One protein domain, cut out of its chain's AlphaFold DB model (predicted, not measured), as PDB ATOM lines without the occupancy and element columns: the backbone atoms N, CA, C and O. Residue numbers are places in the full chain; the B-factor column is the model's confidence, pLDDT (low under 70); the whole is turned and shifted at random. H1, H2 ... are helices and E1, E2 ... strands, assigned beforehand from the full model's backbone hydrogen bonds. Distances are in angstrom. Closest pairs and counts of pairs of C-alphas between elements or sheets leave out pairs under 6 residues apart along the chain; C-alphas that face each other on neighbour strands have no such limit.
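What this domain is: This is residues 2 to 59 of the 137 residues of the protein "TF-B3 domain-containing protein" of Handroanthus impetiginosus (UniProt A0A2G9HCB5). A long two-stranded hairpin, E3 and E4, is the main part; a smaller hairpin, E1 and E2, stands apart from it, with one short helix, H1, between the two along the chain. After E4, residues 46 to 59 fold back, with residues 51 to 52 paired to E4. The printed part has 58 residues in the order E1 E2 H1 E3 E4, two antiparallel sheets, class mixed; it is only just compact, close to loose, with a radius of gyration of the C-alphas of 12.2 A and spans of 34 by 24 by 18 A.

Where its parts are: E3, residues 29 to 36, measures 21.9 A, and E4, residues 39 to 45, 19.4 A, ending at C-alpha 45 (-35.230, 14.782, -4.497). E1 is residues 2 to 5, from C-alpha 2 (-27.618, 32.721, 5.503); E2 is 8 to 11; H1 is 15 to 21.

How they stand to each other: In the E3 and E4 hairpin, N 31 and O 43 are 2.8 A apart, within hydrogen-bond range. In the E1 and E2 hairpin, N 3 and O 10 are 2.8 A apart, also within range. E2 and E3 are apart, as are H1 and E4. In H1 every O i to N i+4 pair is within range.

The domain as a whole: The C-alphas farthest apart, of Glu 6 and Val 50, are 35.1 A apart. The printed part has no cut, and no link is long. Mean pLDDT of the printed part is 72.7; among the residues under 70 are 54 to 59.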
ATOM      1  N   MET A   2     -27.926  33.539   4.314       69.94
ATOM      2  CA  MET A   2     -27.618  32.721   5.503       69.94
ATOM      3  C   MET A   2     -27.421  33.646   6.700       69.94
ATOM      4  O   MET A   2     -26.718  34.646   6.573       69.94
ATOM      5  N   ALA A   3     -28.031  33.327   7.835       69.94
ATOM      6  CA  ALA A   3     -27.861  34.052   9.087       69.94
ATOM      7  C   ALA A   3     -27.243  33.129  10.137       69.94
ATOM      8  O   ALA A   3     -27.625  31.964  10.236       69.94
ATOM      9  N   GLN A   4     -26.299  33.656  10.915       77.50
ATOM     10  CA  GLN A   4     -25.789  32.968  12.092       77.50
ATOM     11  C   GLN A   4     -26.669  33.334  13.288       77.50
ATOM     12  O   GLN A   4     -26.854  34.517  13.579       77.50
ATOM     13  N   ILE A   5     -27.223  32.332  13.961       74.88
ATOM     14  CA  ILE A   5     -27.959  32.498  15.214       74.88
ATOM     15  C   ILE A   5     -27.231  31.642  16.239       74.88
ATOM     16  O   ILE A   5     -27.063  30.440  16.042       74.88
ATOM     17  N   GLU A   6     -26.740  32.289  17.294       80.88
ATOM     18  CA  GLU A   6     -25.816  31.686  18.257       80.88
ATOM     19  C   GLU A   6     -24.584  31.090  17.547       80.88
ATOM     20  O   GLU A   6     -23.776  31.825  16.974       80.88
ATOM     21  N   ASN A   7     -24.456  29.762  17.547       81.12
ATOM     22  CA  ASN A   7     -23.340  29.037  16.947       81.12
ATOM     23  C   ASN A   7     -23.719  28.303  15.651       81.12
ATOM     24  O   ASN A   7     -22.858  27.638  15.070       81.12
ATOM     25  N   ASP A   8     -24.960  28.453  15.185       70.88
ATOM     26  CA  ASP A   8     -25.504  27.716  14.049       70.88
ATOM     27  C   ASP A   8     -25.896  28.641  12.892       70.88
ATOM     28  O   ASP A   8     -26.128  29.840  13.052       70.88
ATOM     29  N   TRP A   9     -25.935  28.072  11.687       75.94
ATOM     30  CA  TRP A   9     -26.218  28.790  10.446       75.94
ATOM     31  C   TRP A   9     -27.559  28.354   9.866       75.94
ATOM     32  O   TRP A   9     -27.785  27.170   9.622       75.94
ATOM     33  N   TYR A  10     -28.410  29.329   9.565       74.44
ATOM     34  CA  TYR A  10     -29.772  29.117   9.091       74.44
ATOM     35  C   TYR A  10     -29.994  29.806   7.748       74.44
ATOM     36  O   TYR A  10     -29.528  30.926   7.529       74.44
ATOM     37  N   PHE A  11     -30.768  29.173   6.864       77.06
ATOM     38  CA  PHE A  11     -31.358  29.880   5.730       77.06
ATOM     39  C   PHE A  11     -32.415  30.846   6.273       77.06
ATOM     40  O   PHE A  11     -33.415  30.418   6.843       77.06
ATOM     41  N   SER A  12     -32.165  32.146   6.131       73.62
ATOM     42  CA  SER A  12     -33.049  33.204   6.611       73.62
ATOM     43  C   SER A  12     -34.074  33.587   5.536       73.62
ATOM     44  O   SER A  12     -34.800  32.735   5.009       73.62
ATOM     45  N   ASP A  13     -34.132  34.866   5.175       72.81
ATOM     46  CA  ASP A  13     -35.078  35.409   4.214       72.81
ATOM     47  C   ASP A  13     -35.028  34.656   2.886       72.81
ATOM     48  O   ASP A  13     -33.955  34.385   2.324       72.81
ATOM     49  N   GLY A  14     -36.222  34.327   2.394       78.00
ATOM     50  CA  GLY A  14     -36.434  33.571   1.164       78.00
ATOM     51  C   GLY A  14     -36.635  32.069   1.364       78.00
ATOM     52  O   GLY A  14     -37.189  31.442   0.467       78.00
ATOM     53  N   TRP A  15     -36.293  31.488   2.524       80.44
ATOM     54  CA  TRP A  15     -36.479  30.047   2.754       80.44
ATOM     55  C   TRP A  15     -37.952  29.618   2.710       80.44
ATOM     56  O   TRP A  15     -38.307  28.680   2.000       80.44
ATOM     57  N   VAL A  16     -38.836  30.352   3.396       77.00
ATOM     58  CA  VAL A  16     -40.285  30.064   3.403       77.00
ATOM     59  C   VAL A  16     -40.871  30.124   1.988       77.00
ATOM     60  O   VAL A  16     -41.637  29.248   1.591       77.00
ATOM     61  N   LYS A  17     -40.465  31.128   1.200       77.19
ATOM     62  CA  LYS A  17     -40.876  31.283  -0.202       77.19
ATOM     63  C   LYS A  17     -40.349  30.135  -1.068       77.19
ATOM     64  O   LYS A  17     -41.116  29.547  -1.820       77.19
ATOM     65  N   PHE A  18     -39.077  29.773  -0.909       81.75
ATOM     66  CA  PHE A  18     -38.456  28.657  -1.616       81.75
ATOM     67  C   PHE A  18     -39.187  27.333  -1.351       81.75
ATOM     68  O   PHE A  18     -39.484  26.603  -2.296       81.75
ATOM     69  N   VAL A  19     -39.526  27.042  -0.090       78.81
ATOM     70  CA  VAL A  19     -40.285  25.843   0.301       78.81
ATOM     71  C   VAL A  19     -41.659  25.816  -0.368       78.81
ATOM     72  O   VAL A  19     -42.050  24.778  -0.905       78.81
ATOM     73  N   ALA A  20     -42.368  26.947  -0.370       76.19
ATOM     74  CA  ALA A  20     -43.688  27.059  -0.978       76.19
ATOM     75  C   ALA A  20     -43.642  26.877  -2.505       76.19
ATOM     76  O   ALA A  20     -44.400  26.075  -3.049       76.19
ATOM     77  N   GLU A  21     -42.732  27.569  -3.192       81.56
ATOM     78  CA  GLU A  21     -42.621  27.526  -4.657       81.56
ATOM     79  C   GLU A  21     -42.143  26.172  -5.184       81.56
ATOM     80  O   GLU A  21     -42.580  25.729  -6.243       81.56
ATOM     81  N   ASN A  22     -41.279  25.488  -4.430       80.25
ATOM     82  CA  ASN A  22     -40.734  24.187  -4.817       80.25
ATOM     83  C   ASN A  22     -41.507  23.007  -4.215       80.25
ATOM     84  O   ASN A  22     -41.089  21.857  -4.363       80.25
ATOM     85  N   ALA A  23     -42.631  23.285  -3.541       80.38
ATOM     86  CA  ALA A  23     -43.486  22.300  -2.884       80.38
ATOM     87  C   ALA A  23     -42.688  21.289  -2.038       80.38
ATOM     88  O   ALA A  23     -42.925  20.074  -2.107       80.38
ATOM     89  N   VAL A  24     -41.723  21.800  -1.265       80.75
ATOM     90  CA  VAL A  24     -40.872  20.992  -0.387       80.75
ATOM     91  C   VAL A  24     -41.729  20.453   0.758       80.75
ATOM     92  O   VAL A  24     -42.435  21.201   1.434       80.75
ATOM     93  N   LYS A  25     -41.682  19.140   0.967       79.00
ATOM     94  CA  LYS A  25     -42.443  18.416   1.990       79.00
ATOM     95  C   LYS A  25     -41.498  17.712   2.957       79.00
ATOM     96  O   LYS A  25     -40.342  17.440   2.639       79.00
ATOM     97  N   GLY A  26     -42.012  17.369   4.137       78.94
ATOM     98  CA  GLY A  26     -41.291  16.501   5.066       78.94
ATOM     99  C   GLY A  26     -40.924  15.172   4.397       78.94
ATOM    100  O   GLY A  26     -41.782  14.537   3.784       78.94
ATOM    101  N   GLY A  27     -39.653  14.780   4.503       77.06
ATOM    102  CA  GLY A  27     -39.106  13.584   3.853       77.06
ATOM    103  C   GLY A  27     -38.492  13.820   2.469       77.06
ATOM    104  O   GLY A  27     -37.933  12.886   1.902       77.06
ATOM    105  N   ASP A  28     -38.554  15.041   1.930       77.88
ATOM    106  CA  ASP A  28     -37.776  15.407   0.746       77.88
ATOM    107  C   ASP A  28     -36.296  15.620   1.101       77.88
ATOM    108  O   ASP A  28     -35.959  16.141   2.167       77.88
ATOM    109  N   LEU A  29     -35.405  15.259   0.178       79.12
ATOM    110  CA  LEU A  29     -33.965  15.438   0.313       79.12
ATOM    111  C   LEU A  29     -33.506  16.632  -0.525       79.12
ATOM    112  O   LEU A  29     -33.693  16.660  -1.742       79.12
ATOM    113  N   LEU A  30     -32.850  17.595   0.119       81.56
ATOM    114  CA  LEU A  30     -32.220  18.725  -0.555       81.56
ATOM    115  C   LEU A  30     -30.706  18.558  -0.554       81.56
ATOM    116  O   LEU A  30     -30.085  18.399   0.495       81.56
ATOM    117  N   VAL A  31     -30.109  18.643  -1.738       80.25
ATOM    118  CA  VAL A  31     -28.662  18.588  -1.928       80.25
ATOM    119  C   VAL A  31     -28.178  19.967  -2.340       80.25
ATOM    120  O   VAL A  31     -28.528  20.463  -3.410       80.25
ATOM    121  N   PHE A  32     -27.353  20.578  -1.495       79.12
ATOM    122  CA  PHE A  32     -26.746  21.880  -1.752       79.12
ATOM    123  C   PHE A  32     -25.318  21.699  -2.264       79.12
ATOM    124  O   PHE A  32     -24.441  21.208  -1.552       79.12
ATOM    125  N   GLN A  33     -25.066  22.133  -3.492       77.81
ATOM    126  CA  GLN A  33     -23.734  22.209  -4.073       77.81
ATOM    127  C   GLN A  33     -23.261  23.664  -4.054       77.81
ATOM    128  O   GLN A  33     -23.785  24.509  -4.776       77.81
ATOM    129  N   CYS A  34     -22.259  23.961  -3.229       75.31
ATOM    130  CA  CYS A  34     -21.654  25.290  -3.161       75.31
ATOM    131  C   CYS A  34     -20.748  25.525  -4.377       75.31
ATOM    132  O   CYS A  34     -19.795  24.771  -4.586       75.31
ATOM    133  N   LEU A  35     -21.043  26.562  -5.164       71.56
ATOM    134  CA  LEU A  35     -20.257  26.941  -6.339       71.56
ATOM    135  C   LEU A  35     -19.205  27.998  -5.962       71.56
ATOM    136  O   LEU A  35     -18.004  27.747  -6.062       71.56
ATOM    137  N   PHE A  36     -19.644  29.156  -5.455       66.06
ATOM    138  CA  PHE A  36     -18.776  30.276  -5.069       66.06
ATOM    139  C   PHE A  36     -19.477  31.205  -4.069       66.06
ATOM    140  O   PHE A  36     -20.677  31.379  -4.189       66.06
ATOM    141  N   HIS A  37     -18.752  31.783  -3.099       65.88
ATOM    142  CA  HIS A  37     -19.214  32.808  -2.132       65.88
ATOM    143  C   HIS A  37     -20.737  32.838  -1.850       65.88
ATOM    144  O   HIS A  37     -21.413  33.825  -2.127       65.88
ATOM    145  N   ASN A  38     -21.274  31.761  -1.261       64.38
ATOM    146  CA  ASN A  38     -22.689  31.617  -0.862       64.38
ATOM    147  C   ASN A  38     -23.708  31.434  -2.004       64.38
ATOM    148  O   ASN A  38     -24.913  31.519  -1.775       64.38
ATOM    149  N   VAL A  39     -23.242  31.131  -3.213       69.06
ATOM    150  CA  VAL A  39     -24.059  30.663  -4.336       69.06
ATOM    151  C   VAL A  39     -24.139  29.142  -4.286       69.06
ATOM    152  O   VAL A  39     -23.120  28.443  -4.357       69.06
ATOM    153  N   PHE A  40     -25.364  28.632  -4.188       76.31
ATOM    154  CA  PHE A  40     -25.646  27.205  -4.124       76.31
ATOM    155  C   PHE A  40     -26.482  26.775  -5.320       76.31
ATOM    156  O   PHE A  40     -27.532  27.349  -5.596       76.31
ATOM    157  N   ASN A  41     -26.041  25.717  -5.989       75.56
ATOM    158  CA  ASN A  41     -26.921  24.924  -6.825       75.56
ATOM    159  C   ASN A  41     -27.664  23.938  -5.920       75.56
ATOM    160  O   ASN A  41     -27.032  23.189  -5.173       75.56
ATOM    161  N   VAL A  42     -28.991  23.953  -5.962       79.12
ATOM    162  CA  VAL A  42     -29.824  23.094  -5.118       79.12
ATOM    163  C   VAL A  42     -30.441  22.021  -5.996       79.12
ATOM    164  O   VAL A  42     -30.966  22.319  -7.064       79.12
ATOM    165  N   LYS A  43     -30.391  20.768  -5.551       80.31
ATOM    166  CA  LYS A  43     -31.188  19.682  -6.122       80.31
ATOM    167  C   LYS A  43     -32.200  19.218  -5.094       80.31
ATOM    168  O   LYS A  43     -31.854  19.047  -3.927       80.31
ATOM    169  N   LEU A  44     -33.434  19.013  -5.532       80.12
ATOM    170  CA  LEU A  44     -34.510  18.500  -4.698       80.12
ATOM    171  C   LEU A  44     -34.869  17.102  -5.176       80.12
ATOM    172  O   LEU A  44     -35.245  16.906  -6.327       80.12
ATOM    173  N   HIS A  45     -34.780  16.141  -4.276       76.19
ATOM    174  CA  HIS A  45     -35.230  14.782  -4.497       76.19
ATOM    175  C   HIS A  45     -36.457  14.546  -3.625       76.19
ATOM    176  O   HIS A  45     -36.470  14.870  -2.437       76.19
ATOM    177  N   GLY A  46     -37.509  13.997  -4.220       74.06
ATOM    178  CA  GLY A  46     -38.664  13.535  -3.469       74.06
ATOM    179  C   GLY A  46     -38.333  12.344  -2.566       74.06
ATOM    180  O   GLY A  46     -37.232  11.793  -2.635       74.06
ATOM    181  N   PRO A  47     -39.314  11.863  -1.788       67.94
ATOM    182  CA  PRO A  47     -39.111  10.801  -0.799       67.94
ATOM    183  C   PRO A  47     -38.652   9.480  -1.432       67.94
ATOM    184  O   PRO A  47     -37.982   8.673  -0.800       67.94
ATOM    185  N   ASN A  48     -38.972   9.284  -2.715       71.25
ATOM    186  CA  ASN A  48     -38.580   8.119  -3.507       71.25
ATOM    187  C   ASN A  48     -37.262   8.340  -4.271       71.25
ATOM    188  O   ASN A  48     -37.042   7.707  -5.301       71.25
ATOM    189  N   THR A  49     -36.411   9.286  -3.853       58.16
ATOM    190  CA  THR A  49     -35.166   9.708  -4.541       58.16
ATOM    191  C   THR A  49     -35.333  10.257  -5.966       58.16
ATOM    192  O   THR A  49     -34.352  10.630  -6.610       58.16
ATOM    193  N   VAL A  50     -36.569  10.383  -6.454       69.50
ATOM    194  CA  VAL A  50     -36.879  10.967  -7.764       69.50
ATOM    195  C   VAL A  50     -36.623  12.471  -7.727       69.50
ATOM    196  O   VAL A  50     -37.161  13.163  -6.861       69.50
ATOM    197  N   GLU A  51     -35.821  12.977  -8.665       67.25
ATOM    198  CA  GLU A  51     -35.566  14.414  -8.806       67.25
ATOM    199  C   GLU A  51     -36.873  15.171  -9.080       67.25
ATOM    200  O   GLU A  51     -37.642  14.840  -9.985       67.25
ATOM    201  N   LYS A  52     -37.127  16.199  -8.273       73.75
ATOM    202  CA  LYS A  52     -38.176  17.184  -8.512       73.75
ATOM    203  C   LYS A  52     -37.564  18.353  -9.270       73.75
ATOM    204  O   LYS A  52     -36.498  18.851  -8.912       73.75
ATOM    205  N   ASN A  53     -38.277  18.825 -10.284       70.38
ATOM    206  CA  ASN A  53     -37.907  20.064 -10.952       70.38
ATOM    207  C   ASN A  53     -38.129  21.227  -9.986       70.38
ATOM    208  O   ASN A  53     -39.251  21.452  -9.534       70.38
ATOM    209  N   LEU A  54     -37.057  21.952  -9.677       66.62
ATOM    210  CA  LEU A  54     -37.159  23.202  -8.944       66.62
ATOM    211  C   LEU A  54     -37.760  24.274  -9.855       66.62
ATOM    212  O   LEU A  54     -37.340  24.448 -11.004       66.62
ATOM    213  N   VAL A  55     -38.738  25.000  -9.332       54.31
ATOM    214  CA  VAL A  55     -39.329  26.160  -9.988       54.31
ATOM    215  C   VAL A  55     -38.565  27.383  -9.493       54.31
ATOM    216  O   VAL A  55     -38.678  27.785  -8.339       54.31
ATOM    217  N   GLY A  56     -37.744  27.947 -10.379       50.88
ATOM    218  CA  GLY A  56     -36.943  29.139 -10.111       50.88
ATOM    219  C   GLY A  56     -35.445  28.848 -10.103       50.88
ATOM    220  O   GLY A  56     -34.916  28.179  -9.219       50.88
ATOM    221  N   LYS A  57     -34.727  29.388 -11.093       43.97
ATOM    222  CA  LYS A  57     -33.269  29.502 -11.018       43.97
ATOM    223  C   LYS A  57     -32.958  30.623 -10.032       43.97
ATOM    224  O   LYS A  57     -32.990  31.791 -10.399       43.97
ATOM    225  N   TYR A  58     -32.681  30.269  -8.784       49.12
ATOM    226  CA  TYR A  58     -32.218  31.216  -7.774       49.12
ATOM    227  C   TYR A  58     -30.737  31.546  -8.012       49.12
ATOM    228  O   TYR A  58     -29.856  31.130  -7.268       49.12
ATOM    229  N   MET A  59     -30.469  32.271  -9.099       38.09
ATOM    230  CA  MET A  59     -29.215  32.991  -9.289       38.09
ATOM    231  C   MET A  59     -29.416  34.368  -8.667       38.09
ATOM    232  O   MET A  59     -30.273  35.133  -9.104       38.09
TER     233      MET A  59